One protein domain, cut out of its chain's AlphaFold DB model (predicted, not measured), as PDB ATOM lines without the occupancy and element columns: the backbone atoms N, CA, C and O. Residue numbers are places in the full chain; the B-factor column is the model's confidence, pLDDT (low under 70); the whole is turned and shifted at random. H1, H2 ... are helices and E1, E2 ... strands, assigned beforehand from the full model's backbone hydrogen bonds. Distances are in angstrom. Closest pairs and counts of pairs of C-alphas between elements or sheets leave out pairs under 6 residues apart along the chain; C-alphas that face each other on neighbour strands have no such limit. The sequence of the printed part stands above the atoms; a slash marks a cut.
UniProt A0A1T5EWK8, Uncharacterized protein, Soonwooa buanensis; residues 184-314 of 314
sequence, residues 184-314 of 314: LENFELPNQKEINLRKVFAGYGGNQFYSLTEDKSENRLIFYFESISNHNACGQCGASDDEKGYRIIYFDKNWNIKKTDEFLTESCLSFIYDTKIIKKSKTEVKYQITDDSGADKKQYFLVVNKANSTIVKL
ATOM      1  N   LEU A 184     -28.939  24.620  43.958       81.06
ATOM      2  CA  LEU A 184     -29.198  23.817  42.772       81.06
ATOM      3  C   LEU A 184     -28.877  22.356  43.084       81.06
ATOM      4  O   LEU A 184     -27.904  22.070  43.781       81.06
ATOM      5  N   GLU A 185     -29.684  21.447  42.555       88.06
ATOM      6  CA  GLU A 185     -29.444  20.007  42.623       88.06
ATOM      7  C   GLU A 185     -29.408  19.478  41.205       88.06
ATOM      8  O   GLU A 185     -30.447  19.197  40.610       88.06
ATOM      9  N   ASN A 186     -28.207  19.401  40.649       90.94
ATOM     10  CA  ASN A 186     -28.021  19.001  39.270       90.94
ATOM     11  C   ASN A 186     -27.636  17.525  39.203       90.94
ATOM     12  O   ASN A 186     -26.905  17.008  40.052       90.94
ATOM     13  N   PHE A 187     -28.145  16.836  38.192       91.81
ATOM     14  CA  PHE A 187     -27.824  15.446  37.912       91.81
ATOM     15  C   PHE A 187     -27.431  15.313  36.442       91.81
ATOM     16  O   PHE A 187     -28.174  15.743  35.556       91.81
ATOM     17  N   GLU A 188     -26.258  14.735  36.196       91.81
ATOM     18  CA  GLU A 188     -25.782  14.427  34.852       91.81
ATOM     19  C   GLU A 188     -26.392  13.099  34.397       91.81
ATOM     20  O   GLU A 188     -26.230  12.059  35.035       91.81
ATOM     21  N   LEU A 189     -27.149  13.146  33.306       90.94
ATOM     22  CA  LEU A 189     -27.736  11.972  32.679       90.94
ATOM     23  C   LEU A 189     -26.670  11.205  31.875       90.94
ATOM     24  O   LEU A 189     -25.702  11.809  31.417       90.94
ATOM     25  N   PRO A 190     -26.869   9.903  31.598       86.81
ATOM     26  CA  PRO A 190     -25.925   9.095  30.813       86.81
ATOM     27  C   PRO A 190     -25.579   9.649  29.423       86.81
ATOM     28  O   PRO A 190     -24.513   9.365  28.887       86.81
ATOM     29  N   ASN A 191     -26.453  10.469  28.832       85.62
ATOM     30  CA  ASN A 191     -26.192  11.170  27.572       85.62
ATOM     31  C   ASN A 191     -25.495  12.536  27.749       85.62
ATOM     32  O   ASN A 191     -25.561  13.357  26.836       85.62
ATOM     33  N   GLN A 192     -24.880  12.794  28.910       86.06
ATOM     34  CA  GLN A 192     -24.204  14.048  29.286       86.06
ATOM     35  C   GLN A 192     -25.131  15.271  29.367       86.06
ATOM     36  O   GLN A 192     -24.681  16.412  29.474       86.06
ATOM     37  N   LYS A 193     -26.451  15.064  29.319       89.44
ATOM     38  CA  LYS A 193     -27.422  16.132  29.553       89.44
ATOM     39  C   LYS A 193     -27.547  16.369  31.051       89.44
ATOM     40  O   LYS A 193     -27.781  15.441  31.814       89.44
ATOM     41  N   GLU A 194     -27.480  17.622  31.467       90.44
ATOM     42  CA  GLU A 194     -27.716  18.002  32.855       90.44
ATOM     43  C   GLU A 194     -29.203  18.304  33.091       90.44
ATOM     44  O   GLU A 194     -29.861  18.960  32.275       90.44
ATOM     45  N   ILE A 195     -29.744  17.833  34.215       90.50
ATOM     46  CA  ILE A 195     -31.074  18.216  34.700       90.50
ATOM     47  C   ILE A 195     -30.979  18.836  36.090       90.50
ATOM     48  O   ILE A 195     -30.239  18.355  36.941       90.50
ATOM     49  N   ASN A 196     -31.773  19.878  36.334       88.56
ATOM     50  CA  ASN A 196     -31.940  20.470  37.659       88.56
ATOM     51  C   ASN A 196     -33.141  19.812  38.355       88.56
ATOM     52  O   ASN A 196     -34.292  20.071  37.998       88.56
ATOM     53  N   LEU A 197     -32.874  18.972  39.353       90.00
ATOM     54  CA  LEU A 197     -33.871  18.197  40.090       90.00
ATOM     55  C   LEU A 197     -34.860  19.081  40.848       90.00
ATOM     56  O   LEU A 197     -36.039  18.749  40.891       90.00
ATOM     57  N   ARG A 198     -34.443  20.252  41.347       82.88
ATOM     58  CA  ARG A 198     -35.392  21.201  41.948       82.88
ATOM     59  C   ARG A 198     -36.383  21.740  40.922       82.88
ATOM     60  O   ARG A 198     -37.552  21.902  41.246       82.88
ATOM     61  N   LYS A 199     -35.962  21.985  39.675       82.25
ATOM     62  CA  LYS A 199     -36.899  22.380  38.602       82.25
ATOM     63  C   LYS A 199     -37.852  21.243  38.223       82.25
ATOM     64  O   LYS A 199     -38.994  21.512  37.855       82.25
ATOM     65  N   VAL A 200     -37.386  19.997  38.302       88.81
ATOM     66  CA  VAL A 200     -38.191  18.803  38.008       88.81
ATOM     67  C   VAL A 200     -39.221  18.532  39.112       88.81
ATOM     68  O   VAL A 200     -40.373  18.254  38.794       88.81
ATOM     69  N   PHE A 201     -38.847  18.687  40.386       85.75
ATOM     70  CA  PHE A 201     -39.685  18.401  41.561       85.75
ATOM     71  C   PHE A 201     -40.210  19.665  42.260       85.75
ATOM     72  O   PHE A 201     -40.231  19.754  43.484       85.75
ATOM     73  N   ALA A 202     -40.614  20.665  41.472       74.69
ATOM     74  CA  ALA A 202     -41.341  21.851  41.942       74.69
ATOM     75  C   ALA A 202     -40.698  22.624  43.120       74.69
ATOM     76  O   ALA A 202     -41.392  23.214  43.937       74.69
ATOM     77  N   GLY A 203     -39.367  22.671  43.189       70.75
ATOM     78  CA  GLY A 203     -38.611  23.470  44.159       70.75
ATOM     79  C   GLY A 203     -38.096  22.699  45.375       70.75
ATOM     80  O   GLY A 203     -37.148  23.166  46.016       70.75
ATOM     81  N   TYR A 204     -38.624  21.500  45.639       73.81
ATOM     82  CA  TYR A 204     -38.197  20.669  46.763       73.81
ATOM     83  C   TYR A 204     -36.847  19.999  46.477       73.81
ATOM     84  O   TYR A 204     -36.647  19.315  45.469       73.81
ATOM     85  N   GLY A 205     -35.890  20.247  47.371       82.06
ATOM     86  CA  GLY A 205     -34.546  19.678  47.306       82.06
ATOM     87  C   GLY A 205     -34.434  18.336  48.029       82.06
ATOM     88  O   GLY A 205     -35.412  17.603  48.163       82.06
ATOM     89  N   GLY A 206     -33.225  18.046  48.505       87.88
ATOM     90  CA  GLY A 206     -32.918  16.874  49.319       87.88
ATOM     91  C   GLY A 206     -32.658  15.606  48.518       87.88
ATOM     92  O   GLY A 206     -32.576  14.528  49.101       87.88
ATOM     93  N   ASN A 207     -32.553  15.702  47.190       91.69
ATOM     94  CA  ASN A 207     -32.529  14.527  46.332       91.69
ATOM     95  C   ASN A 207     -31.160  13.831  46.375       91.69
ATOM     96  O   ASN A 207     -30.105  14.436  46.177       91.69
ATOM     97  N   GLN A 208     -31.192  12.519  46.567       92.50
ATOM     98  CA  GLN A 208     -30.041  11.630  46.564       92.50
ATOM     99  C   GLN A 208     -30.270  10.530  45.534       92.50
ATOM    100  O   GLN A 208     -31.302   9.858  45.543       92.50
ATOM    101  N   PHE A 209     -29.305  10.337  44.634       93.88
ATOM    102  CA  PHE A 209     -29.395   9.290  43.619       93.88
ATOM    103  C   PHE A 209     -29.559   7.914  44.276       93.88
ATOM    104  O   PHE A 209     -28.776   7.535  45.148       93.88
ATOM    105  N   TYR A 210     -30.569   7.159  43.839       93.81
ATOM    106  CA  TYR A 210     -30.888   5.853  44.407       93.81
ATOM    107  C   TYR A 210     -30.690   4.715  43.402       93.81
ATOM    108  O   TYR A 210     -29.999   3.736  43.712       93.81
ATOM    109  N   SER A 211     -31.275   4.821  42.205       93.88
ATOM    110  CA  SER A 211     -31.086   3.831  41.138       93.88
ATOM    111  C   SER A 211     -31.368   4.375  39.743       93.88
ATOM    112  O   SER A 211     -32.086   5.359  39.571       93.88
ATOM    113  N   LEU A 212     -30.820   3.678  38.751       93.38
ATOM    114  CA  LEU A 212     -31.010   3.921  37.329       93.38
ATOM    115  C   LEU A 212     -31.354   2.601  36.637       93.38
ATOM    116  O   LEU A 212     -30.715   1.585  36.907       93.38
ATOM    117  N   THR A 213     -32.315   2.637  35.721       92.88
ATOM    118  CA  THR A 213     -32.578   1.561  34.762       92.88
ATOM    119  C   THR A 213     -32.698   2.158  33.369       92.88
ATOM    120  O   THR A 213     -33.448   3.115  33.171       92.88
ATOM    121  N   GLU A 214     -31.980   1.572  32.418       91.31
ATOM    122  CA  GLU A 214     -32.098   1.867  30.992       91.31
ATOM    123  C   GLU A 214     -32.743   0.661  30.308       91.31
ATOM    124  O   GLU A 214     -32.199  -0.444  30.348       91.31
ATOM    125  N   ASP A 215     -33.920   0.858  29.720       82.81
ATOM    126  CA  ASP A 215     -34.647  -0.176  28.984       82.81
ATOM    127  C   ASP A 215     -34.912   0.295  27.547       82.81
ATOM    128  O   ASP A 215     -34.887   1.483  27.223       82.81
ATOM    129  N   LYS A 216     -35.201  -0.648  26.650       78.31
ATOM    130  CA  LYS A 216     -35.480  -0.392  25.234       78.31
ATOM    131  C   LYS A 216     -36.676   0.542  25.026       78.31
ATOM    132  O   LYS A 216     -36.741   1.215  23.997       78.31
ATOM    133  N   SER A 217     -37.630   0.557  25.961       79.06
ATOM    134  CA  SER A 217     -38.854   1.364  25.887       79.06
ATOM    135  C   SER A 217     -38.835   2.635  26.738       79.06
ATOM    136  O   SER A 217     -39.455   3.625  26.344       79.06
ATOM    137  N   GLU A 218     -38.166   2.625  27.892       88.94
ATOM    138  CA  GLU A 218     -38.133   3.753  28.829       88.94
ATOM    139  C   GLU A 218     -36.896   3.713  29.731       88.94
ATOM    140  O   GLU A 218     -36.426   2.640  30.101       88.94
ATOM    141  N   ASN A 219     -36.408   4.886  30.136       94.19
ATOM    142  CA  ASN A 219     -35.373   4.992  31.165       94.19
ATOM    143  C   ASN A 219     -36.001   5.512  32.459       94.19
ATOM    144  O   ASN A 219     -36.927   6.327  32.426       94.19
ATOM    145  N   ARG A 220     -35.503   5.059  33.609       95.62
ATOM    146  CA  ARG A 220     -36.039   5.418  34.928       95.62
ATOM    147  C   ARG A 220     -34.924   5.784  35.889       95.62
ATOM    148  O   ARG A 220     -33.977   5.019  36.053       95.62
ATOM    149  N   LEU A 221     -35.078   6.917  36.568       95.75
ATOM    150  CA  LEU A 221     -34.209   7.343  37.666       95.75
ATOM    151  C   LEU A 221     -35.019   7.437  38.949       95.75
ATOM    152  O   LEU A 221     -36.022   8.144  38.973       95.75
ATOM    153  N   ILE A 222     -34.562   6.769  40.008       96.50
ATOM    154  CA  ILE A 222     -35.101   6.944  41.359       96.50
ATOM    155  C   ILE A 222     -34.135   7.796  42.172       96.50
ATOM    156  O   ILE A 222     -32.923   7.554  42.185       96.50
ATOM    157  N   PHE A 223     -34.709   8.731  42.917       96.06
ATOM    158  CA  PHE A 223     -34.060   9.489  43.969       96.06
ATOM    159  C   PHE A 223     -34.738   9.172  45.299       96.06
ATOM    160  O   PHE A 223     -35.964   9.105  45.369       96.06
ATOM    161  N   TYR A 224     -33.946   8.969  46.344       95.00
ATOM    162  CA  TYR A 224     -34.431   9.132  47.711       95.00
ATOM    163  C   TYR A 224     -34.370  10.622  48.044       95.00
ATOM    164  O   TYR A 224     -33.460  11.301  47.567       95.00
ATOM    165  N   PHE A 225     -35.306  11.140  48.829       93.88
ATOM    166  CA  PHE A 225     -35.240  12.523  49.280       93.88
ATOM    167  C   PHE A 225     -35.548  12.656  50.764       93.88
ATOM    168  O   PHE A 225     -36.284  11.853  51.336       93.88
ATOM    169  N   GLU A 226     -34.961  13.695  51.344       91.75
ATOM    170  CA  GLU A 226     -35.229  14.204  52.683       91.75
ATOM    171  C   GLU A 226     -35.193  15.731  52.589       91.75
ATOM    172  O   GLU A 226     -34.168  16.318  52.228       91.75
ATOM    173  N   SER A 227     -36.337  16.370  52.803       86.25
ATOM    174  CA  SER A 227     -36.505  17.812  52.625       86.25
ATOM    175  C   SER A 227     -37.429  18.390  53.678       86.25
ATOM    176  O   SER A 227     -38.354  17.710  54.099       86.25
ATOM    177  N   ILE A 228     -37.254  19.667  54.012       80.19
ATOM    178  CA  ILE A 228     -38.181  20.376  54.900       80.19
ATOM    179  C   ILE A 228     -39.626  20.255  54.402       80.19
ATOM    180  O   ILE A 228     -39.886  20.381  53.201       80.19
ATOM    181  N   SER A 229     -40.560  20.023  55.325       80.31
ATOM    182  CA  SER A 229     -41.981  19.891  54.980       80.31
ATOM    183  C   SER A 229     -42.617  21.204  54.578       80.31
ATOM    184  O   SER A 229     -43.463  21.254  53.688       80.31
ATOM    185  N   ASN A 230     -42.187  22.288  55.208       77.31
ATOM    186  CA  ASN A 230     -42.707  23.613  54.949       77.31
ATOM    187  C   ASN A 230     -41.544  24.596  54.844       77.31
ATOM    188  O   ASN A 230     -40.678  24.636  55.712       77.31
ATOM    189  N   HIS A 231     -41.540  25.400  53.781       74.44
ATOM    190  CA  HIS A 231     -40.556  26.467  53.611       74.44
ATOM    191  C   HIS A 231     -40.720  27.571  54.655       74.44
ATOM    192  O   HIS A 231     -39.741  28.225  54.991       74.44
ATOM    193  N   ASN A 232     -41.919  27.735  55.218       77.38
ATOM    194  CA  ASN A 232     -42.137  28.578  56.381       77.38
ATOM    195  C   ASN A 232     -41.757  27.816  57.656       77.38
ATOM    196  O   ASN A 232     -42.580  27.095  58.224       77.38
ATOM    197  N   ALA A 233     -40.533  28.037  58.138       74.75
ATOM    198  CA  ALA A 233     -39.998  27.423  59.348       74.75
ATOM    199  C   ALA A 233     -40.805  27.757  60.618       74.75
ATOM    200  O   ALA A 233     -40.760  27.005  61.586       74.75
ATOM    201  N   CYS A 234     -41.574  28.853  60.621       77.56
ATOM    202  CA  CYS A 234     -42.446  29.235  61.737       77.56
ATOM    203  C   CYS A 234     -43.875  28.693  61.604       77.56
ATOM    204  O   CYS A 234     -44.685  28.861  62.516       77.56
ATOM    205  N   GLY A 235     -44.204  28.062  60.477       75.12
ATOM    206  CA  GLY A 235     -45.474  27.383  60.263       75.12
ATOM    207  C   GLY A 235     -45.484  25.967  60.837       75.12
ATOM    208  O   GLY A 235     -44.455  25.406  61.218       75.12
ATOM    209  N   GLN A 236     -46.668  25.352  60.852       76.06
ATOM    210  CA  GLN A 236     -46.789  23.920  61.122       76.06
ATOM    211  C   GLN A 236     -45.878  23.139  60.158       76.06
ATOM    212  O   GLN A 236     -45.810  23.469  58.969       76.06
ATOM    213  N   CYS A 237     -45.172  22.136  60.688       80.75
ATOM    214  CA  CYS A 237     -44.193  21.321  59.963       80.75
ATOM    215  C   CYS A 237     -42.932  22.064  59.470       80.75
ATOM    216  O   CYS A 237     -42.157  21.501  58.703       80.75
ATOM    217  N   GLY A 238     -42.704  23.319  59.872       65.81
ATOM    218  CA  GLY A 238     -41.565  24.112  59.397       65.81
ATOM    219  C   GLY A 238     -40.247  23.897  60.148       65.81
ATOM    220  O   GLY A 238     -39.180  24.046  59.561       65.81
ATOM    221  N   ALA A 239     -40.306  23.565  61.441       60.75
ATOM    222  CA  ALA A 239     -39.140  23.647  62.330       60.75
ATOM    223  C   ALA A 239     -38.472  22.301  62.679       60.75
ATOM    224  O   ALA A 239     -37.378  22.314  63.242       60.75
ATOM    225  N   SER A 240     -39.113  21.157  62.417       57.25
ATOM    226  CA  SER A 240     -38.650  19.868  62.969       57.25
ATOM    227  C   SER A 240     -38.884  18.633  62.109       57.25
ATOM    228  O   SER A 240     -38.192  17.638  62.322       57.25
ATOM    229  N   ASP A 241     -39.832  18.672  61.175       65.56
ATOM    230  CA  ASP A 241     -40.293  17.459  60.509       65.56
ATOM    231  C   ASP A 241     -39.929  17.518  59.026       65.56
ATOM    232  O   ASP A 241     -40.301  18.456  58.312       65.56
ATOM    233  N   ASP A 242     -39.192  16.511  58.571       82.38
ATOM    234  CA  ASP A 242     -38.794  16.362  57.177       82.38
ATOM    235  C   ASP A 242     -39.798  15.487  56.420       82.38
ATOM    236  O   ASP A 242     -40.263  14.454  56.906       82.38
ATOM    237  N   GLU A 243     -40.069  15.866  55.181       90.56
ATOM    238  CA  GLU A 243     -40.684  15.008  54.180       90.56
ATOM    239  C   GLU A 243     -39.609  14.066  53.657       90.56
ATOM    240  O   GLU A 243     -38.556  14.499  53.168       90.56
ATOM    241  N   LYS A 244     -39.877  12.765  53.738       94.19
ATOM    242  CA  LYS A 244     -38.967  11.732  53.251       94.19
ATOM    243  C   LYS A 244     -39.689  10.804  52.315       94.19
ATOM    244  O   LYS A 244     -40.857  10.467  52.519       94.19
ATOM    245  N   GLY A 245     -38.970  10.308  51.323       95.56
ATOM    246  CA  GLY A 245     -39.540   9.331  50.419       95.56
ATOM    247  C   GLY A 245     -38.719   9.114  49.174       95.56
ATOM    248  O   GLY A 245     -37.495   9.248  49.157       95.56
ATOM    249  N   TYR A 246     -39.423   8.748  48.113       96.56
ATOM    250  CA  TYR A 246     -38.838   8.449  46.825       96.56
ATOM    251  C   TYR A 246     -39.505   9.248  45.723       96.56
ATOM    252  O   TYR A 246     -40.726   9.350  45.649       96.56
ATOM    253  N   ARG A 247     -38.683   9.752  44.816       96.00
ATOM    254  CA  ARG A 247     -39.111  10.385  43.577       96.00
ATOM    255  C   ARG A 247     -38.592   9.578  42.411       96.00
ATOM    256  O   ARG A 247     -37.466   9.083  42.446       96.00
ATOM    257  N   ILE A 248     -39.394   9.459  41.367       96.38
ATOM    258  CA  ILE A 248     -39.007   8.766  40.143       96.38
ATOM    259  C   ILE A 248     -39.248   9.660  38.936       96.38
ATOM    260  O   ILE A 248     -40.293  10.297  38.815       96.38
ATOM    261  N   ILE A 249     -38.271   9.692  38.034       96.25
ATOM    262  CA  ILE A 249     -38.385  10.340  36.731       96.25
ATOM    263  C   ILE A 249     -38.418   9.250  35.667       96.25
ATOM    264  O   ILE A 249     -37.533   8.392  35.622       96.25
ATOM    265  N   TYR A 250     -39.420   9.320  34.796       95.88
ATOM    266  CA  TYR A 250     -39.549   8.450  33.635       95.88
ATOM    267  C   TYR A 250     -39.152   9.232  32.396       95.88
ATOM    268  O   TYR A 250     -39.683  10.318  32.140       95.88
ATOM    269  N   PHE A 251     -38.257   8.660  31.604       95.62
ATOM    270  CA  PHE A 251     -37.784   9.241  30.361       95.62
ATOM    271  C   PHE A 251     -38.152   8.363  29.169       95.62
ATOM    272  O   PHE A 251     -38.314   7.147  29.283       95.62
ATOM    273  N   ASP A 252     -38.240   8.986  27.998       93.94
ATOM    274  CA  ASP A 252     -38.108   8.250  26.746       93.94
ATOM    275  C   ASP A 252     -36.650   7.790  26.526       93.94
ATOM    276  O   ASP A 252     -35.729   8.155  27.262       93.94
ATOM    277  N   LYS A 253     -36.424   7.014  25.461       90.31
ATOM    278  CA  LYS A 253     -35.088   6.543  25.055       90.31
ATOM    279  C   LYS A 253     -34.076   7.662  24.756       90.31
ATOM    280  O   LYS A 253     -32.879   7.405  24.699       90.31
ATOM    281  N   ASN A 254     -34.551   8.884  24.522       90.25
ATOM    282  CA  ASN A 254     -33.737  10.051  24.197       90.25
ATOM    283  C   ASN A 254     -33.513  10.948  25.427       90.25
ATOM    284  O   ASN A 254     -33.031  12.073  25.276       90.25
ATOM    285  N   TRP A 255     -33.857  10.476  26.631       91.88
ATOM    286  CA  TRP A 255     -33.729  11.231  27.877       91.88
ATOM    287  C   TRP A 255     -34.569  12.519  27.916       91.88
ATOM    288  O   TRP A 255     -34.195  13.534  28.525       91.88
ATOM    289  N   ASN A 256     -35.744  12.484  27.287       92.44
ATOM    290  CA  ASN A 256     -36.790  13.476  27.497       92.44
ATOM    291  C   ASN A 256     -37.717  13.009  28.615       92.44
ATOM    292  O   ASN A 256     -38.187  11.873  28.604       92.44
ATOM    293  N   ILE A 257     -37.978  13.894  29.578       93.62
ATOM    294  CA  ILE A 257     -38.859  13.609  30.714       93.62
ATOM    295  C   ILE A 257     -40.283  13.404  30.188       93.62
ATOM    296  O   ILE A 257     -40.835  14.291  29.541       93.62
ATOM    297  N   LYS A 258     -40.872  12.244  30.485       94.81
ATOM    298  CA  LYS A 258     -42.271  11.920  30.175       94.81
ATOM    299  C   LYS A 258     -43.189  12.250  31.342       94.81
ATOM    300  O   LYS A 258     -44.254  12.818  31.137       94.81
ATOM    301  N   LYS A 259     -42.787  11.856  32.552       94.56
ATOM    302  CA  LYS A 259     -43.518  12.119  33.795       94.56
ATOM    303  C   LYS A 259     -42.609  11.970  35.012       94.56
ATOM    304  O   LYS A 259     -41.508  11.422  34.916       94.56
ATOM    305  N   THR A 260     -43.124  12.403  36.151       95.06
ATOM    306  CA  THR A 260     -42.513  12.254  37.470       95.06
ATOM    307  C   THR A 260     -43.562  11.776  38.456       95.06
ATOM    308  O   THR A 260     -44.676  12.294  38.424       95.06
ATOM    309  N   ASP A 261     -43.198  10.855  39.344       95.25
ATOM    310  CA  ASP A 261     -44.048  10.452  40.469       95.25
ATOM    311  C   ASP A 261     -43.277  10.647  41.788       95.25
ATOM    312  O   ASP A 261     -42.046  10.541  41.821       95.25
ATOM    313  N   GLU A 262     -44.004  10.904  42.874       94.56
ATOM    314  CA  GLU A 262     -43.477  11.035  44.234       94.56
ATOM    315  C   GLU A 262     -44.213  10.080  45.183       94.56
ATOM    316  O   GLU A 262     -45.422   9.872  45.070       94.56
ATOM    317  N   PHE A 263     -43.468   9.477  46.109       95.12
ATOM    318  CA  PHE A 263     -43.957   8.514  47.085       95.12
ATOM    319  C   PHE A 263     -43.389   8.835  48.465       95.12
ATOM    320  O   PHE A 263     -42.199   8.634  48.710       95.12
ATOM    321  N   LEU A 264     -44.250   9.292  49.367       94.19
ATOM    322  CA  LEU A 264     -43.879   9.651  50.732       94.19
ATOM    323  C   LEU A 264     -43.755   8.408  51.617       94.19
ATOM    324  O   LEU A 264     -44.599   7.508  51.578       94.19
ATOM    325  N   THR A 265     -42.690   8.378  52.413       94.38
ATOM    326  CA  THR A 265     -42.476   7.436  53.515       94.38
ATOM    327  C   THR A 265     -42.589   8.123  54.869       94.38
ATOM    328  O   THR A 265     -42.959   7.463  55.824       94.38
ATOM    329  N   GLU A 266     -42.303   9.417  54.969       93.19
ATOM    330  CA  GLU A 266     -42.580  10.242  56.152       93.19
ATOM    331  C   GLU A 266     -43.058  11.605  55.649       93.19
ATOM    332  O   GLU A 266     -42.530  12.101  54.654       93.19
ATOM    333  N   SER A 267     -44.091  12.166  56.273       91.25
ATOM    334  CA  SER A 267     -44.690  13.431  55.850       91.25
ATOM    335  C   SER A 267     -45.426  14.088  56.998       91.25
ATOM    336  O   SER A 267     -46.385  13.519  57.521       91.25
ATOM    337  N   CYS A 268     -45.033  15.306  57.357       88.69
ATOM    338  CA  CYS A 268     -45.789  16.062  58.343       88.69
ATOM    339  C   CYS A 268     -47.057  16.654  57.725       88.69
ATOM    340  O   CYS A 268     -48.115  16.642  58.353       88.69
ATOM    341  N   LEU A 269     -46.989  17.098  56.467       86.56
ATOM    342  CA  LEU A 269     -48.153  17.658  55.775       86.56
ATOM    343  C   LEU A 269     -49.229  16.611  55.471       86.56
ATOM    344  O   LEU A 269     -50.417  16.936  55.456       86.56
ATOM    345  N   SER A 270     -48.823  15.362  55.240       87.31
ATOM    346  CA  SER A 270     -49.732  14.249  54.937       87.31
ATOM    347  C   SER A 270     -50.006  13.352  56.145       87.31
ATOM    348  O   SER A 270     -50.608  12.298  55.978       87.31
ATOM    349  N   PHE A 271     -49.570  13.738  57.349       87.81
ATOM    350  CA  PHE A 271     -49.743  12.956  58.579       87.81
ATOM    351  C   PHE A 271     -49.238  11.500  58.469       87.81
ATOM    352  O   PHE A 271     -49.879  10.555  58.930       87.81
ATOM    353  N   ILE A 272     -48.077  11.311  57.836       90.75
ATOM    354  CA  ILE A 272     -47.400  10.019  57.691       90.75
ATOM    355  C   ILE A 272     -46.221   9.979  58.667       90.75
ATOM    356  O   ILE A 272     -45.138  10.473  58.356       90.75
ATOM    357  N   TYR A 273     -46.424   9.363  59.831       85.38
ATOM    358  CA  TYR A 273     -45.401   9.279  60.888       85.38
ATOM    359  C   TYR A 273     -45.026   7.837  61.262       85.38
ATOM    360  O   TYR A 273     -43.890   7.559  61.641       85.38
ATOM    361  N   ASP A 274     -45.955   6.891  61.101       83.62
ATOM    362  CA  ASP A 274     -45.802   5.501  61.551       83.62
ATOM    363  C   ASP A 274     -45.348   4.569  60.415       83.62
ATOM    364  O   ASP A 274     -46.021   3.591  60.059       83.62
ATOM    365  N   THR A 275     -44.183   4.860  59.839       91.19
ATOM    366  CA  THR A 275     -43.606   4.050  58.760       91.19
ATOM    367  C   THR A 275     -42.627   3.006  59.280       91.19
ATOM    368  O   THR A 275     -41.699   3.290  60.034       91.19
ATOM    369  N   LYS A 276     -42.803   1.756  58.839       94.69
ATOM    370  CA  LYS A 276     -41.959   0.617  59.224       94.69
ATOM    371  C   LYS A 276     -41.328  -0.029  58.005       94.69
ATOM    372  O   LYS A 276     -42.014  -0.412  57.060       94.69
ATOM    373  N   ILE A 277     -40.017  -0.239  58.049       95.75
ATOM    374  CA  ILE A 277     -39.332  -1.071  57.057       95.75
ATOM    375  C   ILE A 277     -39.602  -2.535  57.406       95.75
ATOM    376  O   ILE A 277     -39.079  -3.048  58.393       95.75
ATOM    377  N   ILE A 278     -40.394  -3.219  56.582       96.62
ATOM    378  CA  ILE A 278     -40.731  -4.636  56.786       96.62
ATOM    379  C   ILE A 278     -39.794  -5.582  56.031       96.62
ATOM    380  O   ILE A 278     -39.695  -6.761  56.362       96.62
ATOM    381  N   LYS A 279     -39.083  -5.078  55.017       94.50
ATOM    382  CA  LYS A 279     -38.042  -5.822  54.301       94.50
ATOM    383  C   LYS A 279     -36.989  -4.861  53.775       94.50
ATOM    384  O   LYS A 279     -37.322  -3.851  53.161       94.50
ATOM    385  N   LYS A 280     -35.716  -5.206  53.953       94.81
ATOM    386  CA  LYS A 280     -34.585  -4.486  53.362       94.81
ATOM    387  C   LYS A 280     -33.576  -5.488  52.828       94.81
ATOM    388  O   LYS A 280     -33.072  -6.329  53.563       94.81
ATOM    389  N   SER A 281     -33.297  -5.403  51.538       93.56
ATOM    390  CA  SER A 281     -32.322  -6.231  50.834       93.56
ATOM    391  C   SER A 281     -31.455  -5.357  49.929       93.56
ATOM    392  O   SER A 281     -31.668  -4.150  49.825       93.56
ATOM    393  N   LYS A 282     -30.469  -5.955  49.251       89.69
ATOM    394  CA  LYS A 282     -29.614  -5.218  48.303       89.69
ATOM    395  C   LYS A 282     -30.392  -4.653  47.108       89.69
ATOM    396  O   LYS A 282     -29.970  -3.652  46.537       89.69
ATOM    397  N   THR A 283     -31.490  -5.298  46.722       92.75
ATOM    398  CA  THR A 283     -32.247  -4.994  45.500       92.75
ATOM    399  C   THR A 283     -33.625  -4.404  45.768       92.75
ATOM    400  O   THR A 283     -34.234  -3.874  44.847       92.75
ATOM    401  N   GLU A 284     -34.125  -4.478  46.998       94.56
ATOM    402  CA  GLU A 284     -35.496  -4.095  47.332       94.56
ATOM    403  C   GLU A 284     -35.614  -3.612  48.777       94.56
ATOM    404  O   GLU A 284     -35.050  -4.229  49.690       94.56
ATOM    405  N   VAL A 285     -36.408  -2.560  48.978       96.50
ATOM    406  CA  VAL A 285     -36.889  -2.110  50.288       96.50
ATOM    407  C   VAL A 285     -38.413  -2.082  50.266       96.50
ATOM    408  O   VAL A 285     -39.008  -1.559  49.327       96.50
ATOM    409  N   LYS A 286     -39.048  -2.650  51.291       97.44
ATOM    410  CA  LYS A 286     -40.498  -2.626  51.467       97.44
ATOM    411  C   LYS A 286     -40.854  -1.924  52.769       97.44
ATOM    412  O   LYS A 286     -40.375  -2.314  53.836       97.44
ATOM    413  N   TYR A 287     -41.732  -0.941  52.658       97.25
ATOM    414  CA  TYR A 287     -42.287  -0.165  53.754       97.25
ATOM    415  C   TYR A 287     -43.735  -0.579  53.997       97.25
ATOM    416  O   TYR A 287     -44.463  -0.868  53.047       97.25
ATOM    417  N   GLN A 288     -44.141  -0.599  55.258       96.62
ATOM    418  CA  GLN A 288     -45.529  -0.499  55.688       96.62
ATOM    419  C   GLN A 288     -45.733   0.933  56.169       96.62
ATOM    420  O   GLN A 288     -44.988   1.385  57.038       96.62
ATOM    421  N   ILE A 289     -46.695   1.633  55.584       95.00
ATOM    422  CA  ILE A 289     -46.938   3.050  55.843       95.00
ATOM    423  C   ILE A 289     -48.347   3.196  56.395       95.00
ATOM    424  O   ILE A 289     -49.283   2.606  55.851       95.00
ATOM    425  N   THR A 290     -48.471   3.977  57.466       92.38
ATOM    426  CA  THR A 290     -49.759   4.390  58.025       92.38
ATOM    427  C   THR A 290     -49.958   5.869  57.728       92.38
ATOM    428  O   THR A 290     -49.102   6.689  58.053       92.38
ATOM    429  N   ASP A 291     -51.069   6.174  57.076       88.12
ATOM    430  CA  ASP A 291     -51.520   7.513  56.728       88.12
ATOM    431  C   ASP A 291     -52.694   7.873  57.647       88.12
ATOM    432  O   ASP A 291     -53.748   7.223  57.611       88.12
ATOM    433  N   ASP A 292     -52.469   8.883  58.490       85.94
ATOM    434  CA  ASP A 292     -53.408   9.362  59.503       85.94
ATOM    435  C   ASP A 292     -54.160  10.636  59.052       85.94
ATOM    436  O   ASP A 292     -54.802  11.297  59.866       85.94
ATOM    437  N   SER A 293     -54.130  10.998  57.762       80.31
ATOM    438  CA  SER A 293     -54.722  12.244  57.232       80.31
ATOM    439  C   SER A 293     -56.264  12.307  57.220       80.31
ATOM    440  O   SER A 293     -56.841  13.273  56.716       80.31
ATOM    441  N   GLY A 294     -56.969  11.307  57.765       74.56
ATOM    442  CA  GLY A 294     -58.434  11.210  57.714       74.56
ATOM    443  C   GLY A 294     -59.075  10.533  58.930       74.56
ATOM    444  O   GLY A 294     -58.401  10.149  59.877       74.56
ATOM    445  N   ALA A 295     -60.408  10.383  58.895       71.38
ATOM    446  CA  ALA A 295     -61.186   9.779  59.988       71.38
ATOM    447  C   ALA A 295     -60.843   8.298  60.242       71.38
ATOM    448  O   ALA A 295     -60.938   7.833  61.376       71.38
ATOM    449  N   ASP A 296     -60.404   7.589  59.197       79.75
ATOM    450  CA  ASP A 296     -59.927   6.211  59.262       79.75
ATOM    451  C   ASP A 296     -58.437   6.159  58.915       79.75
ATOM    452  O   ASP A 296     -58.020   6.672  57.871       79.75
ATOM    453  N   LYS A 297     -57.646   5.481  59.753       82.44
ATOM    454  CA  LYS A 297     -56.230   5.218  59.474       82.44
ATOM    455  C   LYS A 297     -56.099   4.299  58.264       82.44
ATOM    456  O   LYS A 297     -56.614   3.178  58.275       82.44
ATOM    457  N   LYS A 298     -55.372   4.734  57.235       87.75
ATOM    458  CA  LYS A 298     -55.105   3.917  56.044       87.75
ATOM    459  C   LYS A 298     -53.723   3.299  56.142       87.75
ATOM    460  O   LYS A 298     -52.754   3.983  56.446       87.75
ATOM    461  N   GLN A 299     -53.621   2.010  55.837       91.56
ATOM    462  CA  GLN A 299     -52.337   1.326  55.728       91.56
ATOM    463  C   GLN A 299     -52.120   0.818  54.312       91.56
ATOM    464  O   GLN A 299     -53.021   0.236  53.711       91.56
ATOM    465  N   TYR A 300     -50.915   1.026  53.800       93.69
ATOM    466  CA  TYR A 300     -50.491   0.529  52.497       93.69
ATOM    467  C   TYR A 300     -49.027   0.100  52.538       93.69
ATOM    468  O   TYR A 300     -48.284   0.430  53.470       93.69
ATOM    469  N   PHE A 301     -48.596  -0.634  51.516       95.94
ATOM    470  CA  PHE A 301     -47.191  -0.994  51.365       95.94
ATOM    471  C   PHE A 301     -46.549  -0.224  50.222       95.94
ATOM    472  O   PHE A 301     -47.130  -0.076  49.153       95.94
ATOM    473  N   LEU A 302     -45.312   0.217  50.424       97.31
ATOM    474  CA  LEU A 302     -44.484   0.772  49.361       97.31
ATOM    475  C   LEU A 302     -43.319  -0.174  49.102       97.31
ATOM    476  O   LEU A 302     -42.533  -0.454  50.006       97.31
ATOM    477  N   VAL A 303     -43.204  -0.679  47.879       97.62
ATOM    478  CA  VAL A 303     -42.093  -1.532  47.449       97.62
ATOM    479  C   VAL A 303     -41.214  -0.733  46.504       97.62
ATOM    480  O   VAL A 303     -41.653  -0.360  45.419       97.62
ATOM    481  N   VAL A 304     -39.968  -0.499  46.899       97.44
ATOM    482  CA  VAL A 304     -38.951   0.176  46.091       97.44
ATOM    483  C   VAL A 304     -37.958  -0.868  45.608       97.44
ATOM    484  O   VAL A 304     -37.186  -1.421  46.395       97.44
ATOM    485  N   ASN A 305     -37.967  -1.141  44.308       95.88
ATOM    486  CA  ASN A 305     -37.054  -2.083  43.680       95.88
ATOM    487  C   ASN A 305     -35.893  -1.320  43.030       95.88
ATOM    488  O   ASN A 305     -36.042  -0.652  42.003       95.88
ATOM    489  N   LYS A 306     -34.716  -1.448  43.640       93.31
ATOM    490  CA  LYS A 306     -33.473  -0.819  43.197       93.31
ATOM    491  C   LYS A 306     -32.977  -1.395  41.871       93.31
ATOM    492  O   LYS A 306     -32.458  -0.634  41.064       93.31
ATOM    493  N   ALA A 307     -33.130  -2.703  41.655       89.56
ATOM    494  CA  ALA A 307     -32.599  -3.389  40.475       89.56
ATOM    495  C   ALA A 307     -33.315  -2.981  39.179       89.56
ATOM    496  O   ALA A 307     -32.672  -2.866  38.145       89.56
ATOM    497  N   ASN A 308     -34.624  -2.734  39.262       91.06
ATOM    498  CA  ASN A 308     -35.455  -2.388  38.109       91.06
ATOM    499  C   ASN A 308     -35.857  -0.905  38.076       91.06
ATOM    500  O   ASN A 308     -36.609  -0.503  37.189       91.06
ATOM    501  N   SER A 309     -35.429  -0.106  39.060       94.88
ATOM    502  CA  SER A 309     -35.870   1.283  39.260       94.88
ATOM    503  C   SER A 309     -37.393   1.429  39.186       94.88
ATOM    504  O   SER A 309     -37.913   2.224  38.407       94.88
ATOM    505  N   THR A 310     -38.111   0.645  39.993       95.69
ATOM    506  CA  THR A 310     -39.579   0.707  40.088       95.69
ATOM    507  C   THR A 310     -40.032   0.941  41.520       95.69
ATOM    508  O   THR A 310     -39.360   0.536  42.472       95.69
ATOM    509  N   ILE A 311     -41.181   1.597  41.660       97.25
ATOM    510  CA  ILE A 311     -41.843   1.834  42.939       97.25
ATOM    511  C   ILE A 311     -43.302   1.424  42.784       97.25
ATOM    512  O   ILE A 311     -43.959   1.839  41.832       97.25
ATOM    513  N   VAL A 312     -43.799   0.600  43.703       96.12
ATOM    514  CA  VAL A 312     -45.186   0.123  43.691       96.12
ATOM    515  C   VAL A 312     -45.825   0.405  45.043       96.12
ATOM    516  O   VAL A 312     -45.310  -0.030  46.073       96.12
ATOM    517  N   LYS A 313     -46.950   1.123  45.023       95.12
ATOM    518  CA  LYS A 313     -47.854   1.288  46.165       95.12
ATOM    519  C   LYS A 313     -48.918   0.186  46.090       95.12
ATOM    520  O   LYS A 313     -49.583   0.077  45.061       95.12
ATOM    521  N   LEU A 314     -49.013  -0.642  47.129       92.44
ATOM    522  CA  LEU A 314     -49.889  -1.818  47.234       92.44
ATOM    523  C   LEU A 314     -50.923  -1.652  48.340       92.44
ATOM    524  O   LEU A 314     -50.527  -1.156  49.424       92.44
TER     525      LEU A 314
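What this domain is: This is residues 184 to 314 of the 314 residues of an uncharacterized protein of Soonwooa buanensis (UniProt A0A1T5EWK8). Two four-stranded sheets, E3 to E6 and E7 to E10, make a sandwich, only partly face to face, with their strands crossed at 50 degrees. The small hairpin E1 and E2 and the short helix H1 lie beyond the first sheet, away from the second. The printed part has 131 residues with ten named strands and one named helix, in the order E1 E2 H1 E3 E4 E5 E6 E7 E8 E9 E10; each sheet is antiparallel, in chain order. The class is mostly strand, and the whole is compact, with a radius of gyration of the C-alphas of 15.5 A and spans of 45 by 33 by 24 A.

How they stand to each other: E3, residues 207 to 214, E4, residues 219 to 228, E5, residues 242 to 251, and E6, residues 257 to 266, form a meander, each strand the antiparallel neighbour of the one before. This sheet is twisted, and E3 bends by 58 degrees at residue 210. Across E3 and E4, N 208 and O 224 are 2.8 A apart; across E4 and E5, N 223 and O 247 are 2.8 A apart; across E5 and E6, N 248 and O 261 are 2.9 A apart. E7, residues 276 to 280, E8, residues 284 to 291, E9, residues 298 to 305, and E10, residues 310 to 313, form the second meander. Here N 278 and O 286 are 2.9 A apart, N 287 and O 302 2.8 A, and N 303 and O 312 2.8 A. Between the sheets, the closest C-alphas of E6 and E8 are those of Thr 265 and Ile 289, 6.7 A apart. E3 and E7 are apart. E1, residues 184 to 188, and E2, residues 194 to 196, are a hairpin, with N 187 and O 195 2.9 A apart. H1, residues 197 to 200, only grazes the first sheet; it is too short for an O i to N i+4 pair, and its one O i to N i+3 pair is within hydrogen-bond range.

Where its parts are: E1 begins at C-alpha 184 (-29.198, 23.817, 42.772). E4 is 28.4 A long, E5 27.8 A and E6 25.9 A; E5 begins at C-alpha 242 (-38.794, 16.362, 57.177). E9 is 22.7 A long, E8 21.9 A and E3 19.9 A. E10 ends at C-alpha 313 (-47.854, 1.288, 46.165).

The domain as a whole: The two C-alphas farthest apart, those of Gln 192 and Ala 295, are 48.3 A apart. The printed part has no cut, and Leu 314 is the chain's last residue. The link from E4 to E5, residues 229 to 241, is long; within it residues 238 to 241 have pLDDT under 70, while the mean of the printed part is 88.8.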